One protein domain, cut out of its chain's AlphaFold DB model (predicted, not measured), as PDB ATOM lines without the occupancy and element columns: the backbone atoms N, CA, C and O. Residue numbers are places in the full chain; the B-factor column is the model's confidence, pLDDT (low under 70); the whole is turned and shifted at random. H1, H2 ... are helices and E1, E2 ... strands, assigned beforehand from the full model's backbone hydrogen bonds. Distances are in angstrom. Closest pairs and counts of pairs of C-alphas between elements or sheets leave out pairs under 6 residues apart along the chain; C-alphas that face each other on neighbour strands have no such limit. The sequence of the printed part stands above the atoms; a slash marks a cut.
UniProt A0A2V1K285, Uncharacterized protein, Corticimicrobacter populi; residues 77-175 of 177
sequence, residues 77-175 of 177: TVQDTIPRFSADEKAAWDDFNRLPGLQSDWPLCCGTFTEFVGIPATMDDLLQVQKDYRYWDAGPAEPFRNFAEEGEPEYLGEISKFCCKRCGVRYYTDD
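This is residues 77 to 175 of the 177 residues of an uncharacterized protein of Corticimicrobacter populi (UniProt A0A2V1K285). A small three-stranded antiparallel sheet, E1 to E3, stands midway along an elongated body, with the helix pair H1 and H2 at one end and H3 and the short H4 toward the other. H3 lies over E2 and E3, and long loops make much of the rest, with residues 134 to 135 pairing alongside E3. The printed part has 99 residues, with four named helices and three named strands in the order H1 H2 E1 H3 H4 E2 E3; the sheet's order is E1 E2 E3. The class is mixed, helices and strands, though only 45 residues are in named elements. The whole is compact, with a radius of gyration of the C-alphas of 13.5 A and spans of 41 by 23 by 21 A.

H1, residues 77 to 85, touches H2, residues 89 to 96, closest at the C-alphas of Ile 82 and Glu 89, 6.0 A apart. They run opposite ways at a steep tilt of 48 degrees, and neither is on the sheet. E1, residues 115 to 118, is an edge strand, antiparallel to the inner strand E2, residues 159 to 163; N 115 and O 163 are 2.8 A apart, within hydrogen-bond range. E2 forms a hairpin with the other edge strand E3, residues 170 to 174, where N 162 and O 171 are 2.8 A apart, also within range. Residues 134 to 135 pair in parallel with residues 171 to 172 of E3. H3, residues 123 to 132, is on the sheet over E2 and E3, slantwise to the strands, at 49 degrees to E3 on the local plane; its height over the sheet is 9.9 A, from a local plane with only just enough C-alphas, 6. The closest C-alphas of H3 and E3 are those of Val 129 and Tyr 172, 7.3 A apart. H4, residues 147 to 150, is not on the sheet and only just touches H3, with 3 pairs of C-alphas within 8 A, the closest those of Leu 127 and Ala 148 at 6.6 A. In H2 every O i to N i+4 pair is within hydrogen-bond range, in H1 4 of 5 and in H3 5 of 6; H4 is too short for such a pair.

H1 begins at C-alpha 77 (30.532, -3.176, -5.303) and is 12.0 A long; H2 follows with 10.3 A. E1 is 9.2 A long and H3, from C-alpha 123 (42.295, 10.827, 15.446), 14.3 A. H4 is 4.9 A long, E2 13.7 A and E3 14.0 A, ending at C-alpha 174 (34.754, 3.453, 5.651).

The C-alphas farthest apart, those of Lys 90 and Glu 149, are 41.9 A apart. The printed part has no cut. The links H2 to E1, 18 residues, and H3 to H4, 14 residues, are long. The mean pLDDT of the printed part is 91.4, and residues 102 to 103 are under 70.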
ATOM      1  N   THR A  77      30.244  -4.616  -5.302       84.38
ATOM      2  CA  THR A  77      30.532  -3.176  -5.303       84.38
ATOM      3  C   THR A  77      31.398  -2.734  -6.484       84.38
ATOM      4  O   THR A  77      31.088  -1.744  -7.150       84.38
ATOM      5  N   VAL A  78      32.479  -3.460  -6.794       86.56
ATOM      6  CA  VAL A  78      33.355  -3.124  -7.932       86.56
ATOM      7  C   VAL A  78      32.658  -3.400  -9.265       86.56
ATOM      8  O   VAL A  78      32.808  -2.609 -10.201       86.56
ATOM      9  N   GLN A  79      31.879  -4.485  -9.338       88.06
ATOM     10  CA  GLN A  79      31.107  -4.848 -10.529       88.06
ATOM     11  C   GLN A  79      30.101  -3.762 -10.913       88.06
ATOM     12  O   GLN A  79      29.955  -3.481 -12.100       88.06
ATOM     13  N   ASP A  80      29.495  -3.097  -9.932       89.44
ATOM     14  CA  ASP A  80      28.582  -1.977 -10.165       89.44
ATOM     15  C   ASP A  80      29.312  -0.647 -10.384       89.44
ATOM     16  O   ASP A  80      28.876   0.203 -11.166       89.44
ATOM     17  N   THR A  81      30.440  -0.442  -9.708       90.81
ATOM     18  CA  THR A  81      31.174   0.827  -9.755       90.81
ATOM     19  C   THR A  81      31.825   1.067 -11.116       90.81
ATOM     20  O   THR A  81      31.741   2.179 -11.650       90.81
ATOM     21  N   ILE A  82      32.467   0.056 -11.710       92.88
ATOM     22  CA  ILE A  82      33.195   0.226 -12.978       92.88
ATOM     23  C   ILE A  82      32.272   0.713 -14.114       92.88
ATOM     24  O   ILE A  82      32.596   1.751 -14.700       92.88
ATOM     25  N   PRO A  83      31.119   0.075 -14.399       92.94
ATOM     26  CA  PRO A  83      30.205   0.524 -15.453       92.94
ATOM     27  C   PRO A  83      29.592   1.903 -15.187       92.94
ATOM     28  O   PRO A  83      29.294   2.652 -16.116       92.94
ATOM     29  N   ARG A  84      29.401   2.275 -13.913       92.81
ATOM     30  CA  ARG A  84      28.815   3.573 -13.536       92.81
ATOM     31  C   ARG A  84      29.782   4.739 -13.721       92.81
ATOM     32  O   ARG A  84      29.344   5.841 -14.051       92.81
ATOM     33  N   PHE A  85      31.075   4.524 -13.478       93.25
ATOM     34  CA  PHE A  85      32.055   5.612 -13.359       93.25
ATOM     35  C   PHE A  85      33.208   5.556 -14.371       93.25
ATOM     36  O   PHE A  85      33.993   6.509 -14.433       93.25
ATOM     37  N   SER A  86      33.314   4.503 -15.188       93.75
ATOM     38  CA  SER A  86      34.286   4.404 -16.280       93.75
ATOM     39  C   SER A  86      33.613   4.376 -17.649       93.75
ATOM     40  O   SER A  86      32.714   3.586 -17.898       93.75
ATOM     41  N   ALA A  87      34.105   5.204 -18.574       91.00
ATOM     42  CA  ALA A  87      33.711   5.130 -19.984       91.00
ATOM     43  C   ALA A  87      34.433   4.001 -20.747       91.00
ATOM     44  O   ALA A  87      33.975   3.585 -21.807       91.00
ATOM     45  N   ASP A  88      35.571   3.531 -20.226       94.44
ATOM     46  CA  ASP A  88      36.325   2.390 -20.748       94.44
ATOM     47  C   ASP A  88      36.391   1.326 -19.648       94.44
ATOM     48  O   ASP A  88      37.290   1.312 -18.800       94.44
ATOM     49  N   GLU A  89      35.367   0.476 -19.603       93.88
ATOM     50  CA  GLU A  89      35.240  -0.569 -18.585       93.88
ATOM     51  C   GLU A  89      36.393  -1.566 -18.650       93.88
ATOM     52  O   GLU A  89      36.898  -1.994 -17.616       93.88
ATOM     53  N   LYS A  90      36.858  -1.901 -19.860       92.81
ATOM     54  CA  LYS A  90      37.974  -2.827 -20.041       92.81
ATOM     55  C   LYS A  90      39.243  -2.269 -19.405       92.81
ATOM     56  O   LYS A  90      39.902  -2.980 -18.652       92.81
ATOM     57  N   ALA A  91      39.567  -1.005 -19.670       92.31
ATOM     58  CA  ALA A  91      40.722  -0.361 -19.055       92.31
ATOM     59  C   ALA A  91      40.591  -0.264 -17.526       92.31
ATOM     60  O   ALA A  91      41.586  -0.417 -16.819       92.31
ATOM     61  N   ALA A  92      39.381  -0.044 -17.005       92.75
ATOM     62  CA  ALA A  92      39.137  -0.028 -15.566       92.75
ATOM     63  C   ALA A  92      39.327  -1.417 -14.934       92.75
ATOM     64  O   ALA A  92      40.038  -1.529 -13.942       92.75
ATOM     65  N   TRP A  93      38.789  -2.484 -15.527       92.62
ATOM     66  CA  TRP A  93      39.031  -3.857 -15.066       92.62
ATOM     67  C   TRP A  93      40.514  -4.236 -15.110       92.62
ATOM     68  O   TRP A  93      41.039  -4.844 -14.177       92.62
ATOM     69  N   ASP A  94      41.215  -3.817 -16.160       92.62
ATOM     70  CA  ASP A  94      42.660  -3.981 -16.290       92.62
ATOM     71  C   ASP A  94      43.438  -3.224 -15.196       92.62
ATOM     72  O   ASP A  94      44.462  -3.714 -14.719       92.62
ATOM     73  N   ASP A  95      42.989  -2.032 -14.798       91.81
ATOM     74  CA  ASP A  95      43.559  -1.294 -13.665       91.81
ATOM     75  C   ASP A  95      43.257  -2.012 -12.337       91.81
ATOM     76  O   ASP A  95      44.173  -2.199 -11.537       91.81
ATOM     77  N   PHE A  96      42.018  -2.477 -12.128       92.44
ATOM     78  CA  PHE A  96      41.582  -3.197 -10.924       92.44
ATOM     79  C   PHE A  96      42.406  -4.464 -10.670       92.44
ATOM     80  O   PHE A  96      42.894  -4.688  -9.561       92.44
ATOM     81  N   ASN A  97      42.629  -5.265 -11.715       93.12
ATOM     82  CA  ASN A  97      43.412  -6.500 -11.637       93.12
ATOM     83  C   ASN A  97      44.889  -6.262 -11.291       93.12
ATOM     84  O   ASN A  97      45.561  -7.188 -10.834       93.12
ATOM     85  N   ARG A  98      45.388  -5.036 -11.499       93.31
ATOM     86  CA  ARG A  98      46.758  -4.614 -11.176       93.31
ATOM     87  C   ARG A  98      46.872  -3.925  -9.815       93.31
ATOM     88  O   ARG A  98      47.950  -3.433  -9.483       93.31
ATOM     89  N   LEU A  99      45.803  -3.873  -9.026       91.25
ATOM     90  CA  LEU A  99      45.871  -3.421  -7.640       91.25
ATOM     91  C   LEU A  99      46.279  -4.588  -6.734       91.25
ATOM     92  O   LEU A  99      45.830  -5.715  -6.957       91.25
ATOM     93  N   PRO A 100      47.089  -4.342  -5.690       90.56
ATOM     94  CA  PRO A 100      47.189  -5.297  -4.599       90.56
ATOM     95  C   PRO A 100      45.819  -5.445  -3.915       90.56
ATOM     96  O   PRO A 100      44.940  -4.588  -4.042       90.56
ATOM     97  N   GLY A 101      45.638  -6.559  -3.215       78.88
ATOM     98  CA  GLY A 101      44.490  -6.903  -2.384       78.88
ATOM     99  C   GLY A 101      44.304  -5.867  -1.290       78.88
ATOM    100  O   GLY A 101      44.876  -5.943  -0.213       78.88
ATOM    101  N   LEU A 102      43.521  -4.862  -1.627       66.00
ATOM    102  CA  LEU A 102      43.195  -3.711  -0.812       66.00
ATOM    103  C   LEU A 102      41.731  -3.386  -1.109       66.00
ATOM    104  O   LEU A 102      41.381  -3.336  -2.292       66.00
ATOM    105  N   GLN A 103      40.948  -3.226  -0.038       65.94
ATOM    106  CA  GLN A 103      39.572  -2.716   0.095       65.94
ATOM    107  C   GLN A 103      38.494  -3.165  -0.911       65.94
ATOM    108  O   GLN A 103      38.725  -3.372  -2.104       65.94
ATOM    109  N   SER A 104      37.271  -3.333  -0.408       70.50
ATOM    110  CA  SER A 104      36.101  -3.775  -1.183       70.50
ATOM    111  C   SER A 104      35.474  -2.676  -2.033       70.50
ATOM    112  O   SER A 104      34.839  -2.993  -3.042       70.50
ATOM    113  N   ASP A 105      35.661  -1.414  -1.645       84.50
ATOM    114  CA  ASP A 105      35.066  -0.256  -2.297       84.50
ATOM    115  C   ASP A 105      36.138   0.795  -2.612       84.50
ATOM    116  O   ASP A 105      36.642   1.490  -1.739       84.50
ATOM    117  N   TRP A 106      36.547   0.877  -3.880       90.75
ATOM    118  CA  TRP A 106      37.627   1.766  -4.306       90.75
ATOM    119  C   TRP A 106      37.084   2.884  -5.196       90.75
ATOM    120  O   TRP A 106      36.567   2.599  -6.283       90.75
ATOM    121  N   PRO A 107      37.263   4.167  -4.827       94.12
ATOM    122  CA  PRO A 107      36.686   5.265  -5.588       94.12
ATOM    123  C   PRO A 107      37.214   5.358  -7.024       94.12
ATOM    124  O   PRO A 107      38.430   5.391  -7.264       94.12
ATOM    125  N   LEU A 108      36.294   5.510  -7.982       94.44
ATOM    126  CA  LEU A 108      36.597   5.898  -9.363       94.44
ATOM    127  C   LEU A 108      36.348   7.390  -9.563       94.44
ATOM    128  O   LEU A 108      35.300   7.931  -9.213       94.44
ATOM    129  N   CYS A 109      37.298   8.065 -10.202       94.81
ATOM    130  CA  CYS A 109      37.173   9.477 -10.534       94.81
ATOM    131  C   CYS A 109      37.849   9.772 -11.872       94.81
ATOM    132  O   CYS A 109      38.942   9.285 -12.160       94.81
ATOM    133  N   CYS A 110      37.199  10.584 -12.709       93.06
ATOM    134  CA  CYS A 110      37.668  10.888 -14.065       93.06
ATOM    135  C   CYS A 110      37.914   9.630 -14.927       93.06
ATOM    136  O   CYS A 110      38.828   9.637 -15.757       93.06
ATOM    137  N   GLY A 111      37.120   8.569 -14.733       89.69
ATOM    138  CA  GLY A 111      37.175   7.330 -15.518       89.69
ATOM    139  C   GLY A 111      38.324   6.380 -15.174       89.69
ATOM    140  O   GLY A 111      38.700   5.566 -16.008       89.69
ATOM    141  N   THR A 112      38.946   6.509 -14.001       92.19
ATOM    142  CA  THR A 112      40.001   5.594 -13.532       92.19
ATOM    143  C   THR A 112      39.963   5.487 -12.010       92.19
ATOM    144  O   THR A 112      39.406   6.365 -11.340       92.19
ATOM    145  N   PHE A 113      40.542   4.418 -11.464       93.44
ATOM    146  CA  PHE A 113      40.709   4.268 -10.022       93.44
ATOM    147  C   PHE A 113      41.560   5.412  -9.463       93.44
ATOM    148  O   PHE A 113      42.560   5.834 -10.052       93.44
ATOM    149  N   THR A 114      41.134   5.939  -8.323       95.31
ATOM    150  CA  THR A 114      41.898   6.930  -7.561       95.31
ATOM    151  C   THR A 114      43.144   6.296  -6.937       95.31
ATOM    152  O   THR A 114      43.221   5.082  -6.776       95.31
ATOM    153  N   GLU A 115      44.153   7.101  -6.607       96.06
ATOM    154  CA  GLU A 115      45.337   6.613  -5.901       96.06
ATOM    155  C   GLU A 115      45.012   6.409  -4.422       96.06
ATOM    156  O   GLU A 115      44.586   7.363  -3.775       96.06
ATOM    157  N   PHE A 116      45.245   5.212  -3.880       95.00
ATOM    158  CA  PHE A 116      45.242   4.987  -2.435       95.00
ATOM    159  C   PHE A 116      46.469   5.656  -1.813       95.00
ATOM    160  O   PHE A 116      47.606   5.366  -2.197       95.00
ATOM    161  N   VAL A 117      46.234   6.566  -0.870       95.19
ATOM    162  CA  VAL A 117      47.276   7.381  -0.224       95.19
ATOM    163  C   VAL A 117      47.476   7.032   1.255       95.19
ATOM    164  O   VAL A 117      48.222   7.721   1.949       95.19
ATOM    165  N   GLY A 118      46.853   5.948   1.728       93.69
ATOM    166  CA  GLY A 118      47.026   5.402   3.073       93.69
ATOM    167  C   GLY A 118      45.802   5.585   3.966       93.69
ATOM    168  O   GLY A 118      44.732   5.982   3.516       93.69
ATOM    169  N   ILE A 119      45.988   5.325   5.255       93.44
ATOM    170  CA  ILE A 119      44.959   5.439   6.297       93.44
ATOM    171  C   ILE A 119      45.244   6.653   7.199       93.44
ATOM    172  O   ILE A 119      46.356   7.207   7.142       93.44
ATOM    173  N   PRO A 120      44.272   7.145   7.985       94.75
ATOM    174  CA  PRO A 120      44.536   8.132   9.023       94.75
ATOM    175  C   PRO A 120      45.599   7.642  10.011       94.75
ATOM    176  O   PRO A 120      45.562   6.499  10.456       94.75
ATOM    177  N   ALA A 121      46.557   8.505  10.356       93.00
ATOM    178  CA  ALA A 121      47.617   8.151  11.312       93.00
ATOM    179  C   ALA A 121      47.228   8.424  12.775       93.00
ATOM    180  O   ALA A 121      47.830   7.868  13.693       93.00
ATOM    181  N   THR A 122      46.268   9.322  12.989       94.31
ATOM    182  CA  THR A 122      45.783   9.758  14.302       94.31
ATOM    183  C   THR A 122      44.308  10.143  14.211       94.31
ATOM    184  O   THR A 122      43.795  10.403  13.120       94.31
ATOM    185  N   MET A 123      43.649  10.275  15.364       92.88
ATOM    186  CA  MET A 123      42.295  10.827  15.446       92.88
ATOM    187  C   MET A 123      42.196  12.241  14.844       92.88
ATOM    188  O   MET A 123      41.252  12.540  14.122       92.88
ATOM    189  N   ASP A 124      43.193  13.105  15.057       94.69
ATOM    190  CA  ASP A 124      43.204  14.446  14.452       94.69
ATOM    191  C   ASP A 124      43.262  14.394  12.914       94.69
ATOM    192  O   ASP A 124      42.578  15.171  12.245       94.69
ATOM    193  N   ASP A 125      44.044  13.466  12.345       95.25
ATOM    194  CA  ASP A 125      44.082  13.231  10.895       95.25
ATOM    195  C   ASP A 125      42.722  12.722  10.400       95.25
ATOM    196  O   ASP A 125      42.202  13.233   9.413       95.25
ATOM    197  N   LEU A 126      42.082  11.796  11.124       94.94
ATOM    198  CA  LEU A 126      40.738  11.307  10.799       94.94
ATOM    199  C   LEU A 126      39.699  12.440  10.771       94.94
ATOM    200  O   LEU A 126      38.945  12.578   9.805       94.94
ATOM    201  N   LEU A 127      39.689  13.302  11.788       94.94
ATOM    202  CA  LEU A 127      38.790  14.456  11.837       94.94
ATOM    203  C   LEU A 127      39.063  15.454  10.706       94.94
ATOM    204  O   LEU A 127      38.146  16.141  10.249       94.94
ATOM    205  N   GLN A 128      40.311  15.559  10.248       95.69
ATOM    206  CA  GLN A 128      40.656  16.376   9.089       95.69
ATOM    207  C   GLN A 128      40.197  15.720   7.781       95.69
ATOM    208  O   GLN A 128      39.692  16.417   6.900       95.69
ATOM    209  N   VAL A 129      40.300  14.393   7.663       95.38
ATOM    210  CA  VAL A 129      39.777  13.632   6.520       95.38
ATOM    211  C   VAL A 129      38.285  13.892   6.346       95.38
ATOM    212  O   VAL A 129      37.886  14.300   5.260       95.38
ATOM    213  N   GLN A 130      37.475  13.782   7.405       93.12
ATOM    214  CA  GLN A 130      36.026  14.030   7.314       93.12
ATOM    215  C   GLN A 130      35.659  15.454   6.870       93.12
ATOM    216  O   GLN A 130      34.581  15.672   6.323       93.12
ATOM    217  N   LYS A 131      36.540  16.433   7.097       93.94
ATOM    218  CA  LYS A 131      36.326  17.826   6.675       93.94
ATOM    219  C   LYS A 131      36.738  18.069   5.225       93.94
ATOM    220  O   LYS A 131      36.086  18.839   4.523       93.94
ATOM    221  N   ASP A 132      37.835  17.449   4.794       95.81
ATOM    222  CA  ASP A 132      38.509  17.790   3.536       95.81
ATOM    223  C   ASP A 132      38.236  16.814   2.387       95.81
ATOM    224  O   ASP A 132      38.486  17.147   1.221       95.81
ATOM    225  N   TYR A 133      37.802  15.594   2.702       97.38
ATOM    226  CA  TYR A 133      37.623  14.504   1.752       97.38
ATOM    227  C   TYR A 133      36.133  14.261   1.520       97.38
ATOM    228  O   TYR A 133      35.294  14.481   2.388       97.38
ATOM    229  N   ARG A 134      35.798  13.791   0.320       97.06
ATOM    230  CA  ARG A 134      34.437  13.363  -0.010       97.06
ATOM    231  C   ARG A 134      34.242  11.924   0.435       97.06
ATOM    232  O   ARG A 134      35.069  11.081   0.097       97.06
ATOM    233  N   TYR A 135      33.152  11.650   1.133       96.06
ATOM    234  CA  TYR A 135      32.812  10.280   1.477       96.06
ATOM    235  C   TYR A 135      32.400   9.488   0.233       96.06
ATOM    236  O   TYR A 135      31.790  10.027  -0.703       96.06
ATOM    237  N   TRP A 136      32.784   8.220   0.217       94.62
ATOM    238  CA  TRP A 136      32.474   7.275  -0.834       94.62
ATOM    239  C   TRP A 136      31.955   5.974  -0.221       94.62
ATOM    240  O   TRP A 136      32.604   5.407   0.652       94.62
ATOM    241  N   ASP A 137      30.796   5.541  -0.710       92.81
ATOM    242  CA  ASP A 137      30.137   4.270  -0.401       92.81
ATOM    243  C   ASP A 137      29.416   3.798  -1.676       92.81
ATOM    244  O   ASP A 137      28.354   4.311  -2.050       92.81
ATOM    245  N   ALA A 138      30.085   2.941  -2.449       90.12
ATOM    246  CA  ALA A 138      29.715   2.515  -3.802       90.12
ATOM    247  C   ALA A 138      29.411   3.691  -4.765       90.12
ATOM    248  O   ALA A 138      28.623   3.584  -5.721       90.12
ATOM    249  N   GLY A 139      30.006   4.853  -4.492       92.69
ATOM    250  CA  GLY A 139      29.739   6.131  -5.144       92.69
ATOM    251  C   GLY A 139      29.847   7.314  -4.174       92.69
ATOM    252  O   GLY A 139      29.950   7.118  -2.967       92.69
ATOM    253  N   PRO A 140      29.814   8.568  -4.666       94.44
ATOM    254  CA  PRO A 140      29.761   9.736  -3.790       94.44
ATOM    255  C   PRO A 140      28.511   9.701  -2.902       94.44
ATOM    256  O   PRO A 140      27.398   9.608  -3.426       94.44
ATOM    257  N   ALA A 141      28.702   9.813  -1.590       94.19
ATOM    258  CA  ALA A 141      27.648   9.697  -0.587       94.19
ATOM    259  C   ALA A 141      27.854  10.698   0.565       94.19
ATOM    260  O   ALA A 141      28.871  11.393   0.628       94.19
ATOM    261  N   GLU A 142      26.878  10.768   1.471       92.81
ATOM    262  CA  GLU A 142      27.028  11.474   2.747       92.81
ATOM    263  C   GLU A 142      27.681  10.548   3.786       92.81
ATOM    264  O   GLU A 142      27.361   9.357   3.792       92.81
ATOM    265  N   PRO A 143      28.573  11.060   4.657       90.81
ATOM    266  CA  PRO A 143      29.228  10.265   5.693       90.81
ATOM    267  C   PRO A 143      28.237   9.478   6.553       90.81
ATOM    268  O   PRO A 143      27.291  10.055   7.089       90.81
ATOM    269  N   PHE A 144      28.490   8.180   6.736       84.69
ATOM    270  CA  PHE A 144      27.682   7.352   7.634       84.69
ATOM    271  C   PHE A 144      27.914   7.691   9.116       84.69
ATOM    272  O   PHE A 144      26.960   7.727   9.890       84.69
ATOM    273  N   ARG A 145      29.169   7.978   9.492       86.38
ATOM    274  CA  ARG A 145      29.585   8.346  10.856       86.38
ATOM    275  C   ARG A 145      30.038   9.794  10.948       86.38
ATOM    276  O   ARG A 145      30.677  10.316  10.030       86.38
ATOM    277  N   ASN A 146      29.827  10.407  12.107       89.75
ATOM    278  CA  ASN A 146      30.475  11.650  12.516       89.75
ATOM    279  C   ASN A 146      31.444  11.382  13.679       89.75
ATOM    280  O   ASN A 146      31.058  11.435  14.846       89.75
ATOM    281  N   PHE A 147      32.727  11.152  13.381       89.81
ATOM    282  CA  PHE A 147      33.731  10.802  14.396       89.81
ATOM    283  C   PHE A 147      34.001  11.930  15.403       89.81
ATOM    284  O   PHE A 147      34.515  11.680  16.492       89.81
ATOM    285  N   ALA A 148      33.632  13.176  15.086       88.81
ATOM    286  CA  ALA A 148      33.718  14.276  16.045       88.81
ATOM    287  C   ALA A 148      32.695  14.144  17.188       88.81
ATOM    288  O   ALA A 148      32.947  14.631  18.289       88.81
ATOM    289  N   GLU A 149      31.550  13.511  16.922       91.19
ATOM    290  CA  GLU A 149      30.458  13.322  17.884       91.19
ATOM    291  C   GLU A 149      30.453  11.908  18.475       91.19
ATOM    292  O   GLU A 149      30.198  11.740  19.667       91.19
ATOM    293  N   GLU A 150      30.757  10.904  17.655       88.00
ATOM    294  CA  GLU A 150      30.679   9.483  18.008       88.00
ATOM    295  C   GLU A 150      31.964   8.949  18.661       88.00
ATOM    296  O   GLU A 150      31.906   7.982  19.419       88.00
ATOM    297  N   GLY A 151      33.110   9.599  18.428       82.06
ATOM    298  CA  GLY A 151      34.422   9.143  18.893       82.06
ATOM    299  C   GLY A 151      35.221   8.398  17.821       82.06
ATOM    300  O   GLY A 151      34.875   8.424  16.646       82.06
ATOM    301  N   GLU A 152      36.342   7.795  18.218       80.25
ATOM    302  CA  GLU A 152      37.261   7.088  17.310       80.25
ATOM    303  C   GLU A 152      36.666   5.736  16.855       80.25
ATOM    304  O   GLU A 152      35.989   5.086  17.659       80.25
ATOM    305  N   PRO A 153      36.900   5.290  15.600       84.81
ATOM    306  CA  PRO A 153      36.580   3.923  15.182       84.81
ATOM    307  C   PRO A 153      37.348   2.883  16.014       84.81
ATOM    308  O   PRO A 153      38.322   3.209  16.695       84.81
ATOM    309  N   GLU A 154      36.950   1.610  15.925       84.38
ATOM    310  CA  GLU A 154      37.676   0.526  16.605       84.38
ATOM    311  C   GLU A 154      39.103   0.400  16.059       84.38
ATOM    312  O   GLU A 154      40.051   0.139  16.808       84.38
ATOM    313  N   TYR A 155      39.264   0.649  14.758       86.00
ATOM    314  CA  TYR A 155      40.553   0.695  14.097       86.00
ATOM    315  C   TYR A 155      40.603   1.787  13.020       86.00
ATOM    316  O   TYR A 155      39.797   1.813  12.097       86.00
ATOM    317  N   LEU A 156      41.618   2.662  13.063       89.69
ATOM    318  CA  LEU A 156      41.805   3.703  12.035       89.69
ATOM    319  C   LEU A 156      41.988   3.136  10.618       89.69
ATOM    320  O   LEU A 156      41.739   3.846   9.649       89.69
ATOM    321  N   GLY A 157      42.417   1.875  10.487       86.88
ATOM    322  CA  GLY A 157      42.543   1.217   9.186       86.88
ATOM    323  C   GLY A 157      41.217   0.796   8.548       86.88
ATOM    324  O   GLY A 157      41.241   0.361   7.401       86.88
ATOM    325  N   GLU A 158      40.083   0.970   9.236       88.19
ATOM    326  CA  GLU A 158      38.745   0.971   8.614       88.19
ATOM    327  C   GLU A 158      38.612   2.125   7.606       88.19
ATOM    328  O   GLU A 158      37.898   2.022   6.611       88.19
ATOM    329  N   ILE A 159      39.350   3.220   7.822       92.19
ATOM    330  CA  ILE A 159      39.267   4.426   7.004       92.19
ATOM    331  C   ILE A 159      40.406   4.467   5.999       92.19
ATOM    332  O   ILE A 159      41.582   4.532   6.364       92.19
ATOM    333  N   SER A 160      40.063   4.542   4.718       93.88
ATOM    334  CA  SER A 160      41.048   4.680   3.646       93.88
ATOM    335  C   SER A 160      40.950   6.011   2.939       93.88
ATOM    336  O   SER A 160      39.868   6.519   2.666       93.88
ATOM    337  N   LYS A 161      42.111   6.580   2.613       95.75
ATOM    338  CA  LYS A 161      42.248   7.856   1.916       95.75
ATOM    339  C   LYS A 161      42.637   7.618   0.465       95.75
ATOM    340  O   LYS A 161      43.584   6.886   0.167       95.75
ATOM    341  N   PHE A 162      41.989   8.349  -0.430       96.44
ATOM    342  CA  PHE A 162      42.230   8.288  -1.863       96.44
ATOM    343  C   PHE A 162      42.351   9.675  -2.493       96.44
ATOM    344  O   PHE A 162      41.768  10.657  -2.028       96.44
ATOM    345  N   CYS A 163      43.084   9.759  -3.603       97.31
ATOM    346  CA  CYS A 163      43.272  10.986  -4.368       97.31
ATOM    347  C   CYS A 163      43.181  10.729  -5.877       97.31
ATOM    348  O   CYS A 163      43.905   9.908  -6.442       97.31
ATOM    349  N   CYS A 164      42.322  11.465  -6.582       96.75
ATOM    350  CA  CYS A 164      42.309  11.429  -8.038       96.75
ATOM    351  C   CYS A 164      43.541  12.146  -8.600       96.75
ATOM    352  O   CYS A 164      43.654  13.369  -8.516       96.75
ATOM    353  N   LYS A 165      44.420  11.415  -9.292       94.62
ATOM    354  CA  LYS A 165      45.625  11.987  -9.924       94.62
ATOM    355  C   LYS A 165      45.335  12.992 -11.042       94.62
ATOM    356  O   LYS A 165      46.239  13.721 -11.435       94.62
ATOM    357  N   ARG A 166      44.109  13.013 -11.583       94.94
ATOM    358  CA  ARG A 166      43.714  13.904 -12.689       94.94
ATOM    359  C   ARG A 166      43.157  15.236 -12.199       94.94
ATOM    360  O   ARG A 166      43.588  16.277 -12.679       94.94
ATOM    361  N   CYS A 167      42.195  15.208 -11.277       96.69
ATOM    362  CA  CYS A 167      41.493  16.410 -10.815       96.69
ATOM    363  C   CYS A 167      41.832  16.820  -9.374       96.69
ATOM    364  O   CYS A 167      41.370  17.864  -8.923       96.69
ATOM    365  N   GLY A 168      42.611  16.016  -8.643       96.94
ATOM    366  CA  GLY A 168      43.011  16.293  -7.262       96.94
ATOM    367  C   GLY A 168      41.897  16.128  -6.226       96.94
ATOM    368  O   GLY A 168      42.117  16.424  -5.055       96.94
ATOM    369  N   VAL A 169      40.704  15.670  -6.626       97.81
ATOM    370  CA  VAL A 169      39.621  15.383  -5.677       97.81
ATOM    371  C   VAL A 169      40.050  14.246  -4.758       97.81
ATOM    372  O   VAL A 169      40.588  13.233  -5.208       97.81
ATOM    373  N   ARG A 170      39.804  14.443  -3.466       98.06
ATOM    374  CA  ARG A 170      40.161  13.530  -2.389       98.06
ATOM    375  C   ARG A 170      38.907  12.817  -1.887       98.06
ATOM    376  O   ARG A 170      37.884  13.473  -1.684       98.06
ATOM    377  N   TYR A 171      38.996  11.504  -1.726       97.25
ATOM    378  CA  TYR A 171      37.901  10.645  -1.277       97.25
ATOM    379  C   TYR A 171      38.328   9.822  -0.076       97.25
ATOM    380  O   TYR A 171      39.504   9.468   0.021       97.25
ATOM    381  N   TYR A 172      37.395   9.495   0.803       95.62
ATOM    382  CA  TYR A 172      37.621   8.489   1.826       95.62
ATOM    383  C   TYR A 172      36.481   7.482   1.854       95.62
ATOM    384  O   TYR A 172      35.347   7.826   1.520       95.62
ATOM    385  N   THR A 173      36.810   6.258   2.236       93.50
ATOM    386  CA  THR A 173      35.862   5.164   2.457       93.50
ATOM    387  C   THR A 173      35.926   4.734   3.910       93.50
ATOM    388  O   THR A 173      36.881   5.064   4.626       93.50
ATOM    389  N   ASP A 174      34.886   4.030   4.327       89.50
ATOM    390  CA  ASP A 174      34.754   3.453   5.651       89.50
ATOM    391  C   ASP A 174      34.394   1.970   5.490       89.50
ATOM    392  O   ASP A 174      33.230   1.615   5.299       89.50
ATOM    393  N   ASP A 175      35.419   1.117   5.461       77.38
ATOM    394  CA  ASP A 175      35.262  -0.330   5.327       77.38
ATOM    395  C   ASP A 175      34.896  -0.902   6.706       77.38
ATOM    396  O   ASP A 175      35.759  -1.317   7.483       77.38
TER     397      ASP A 175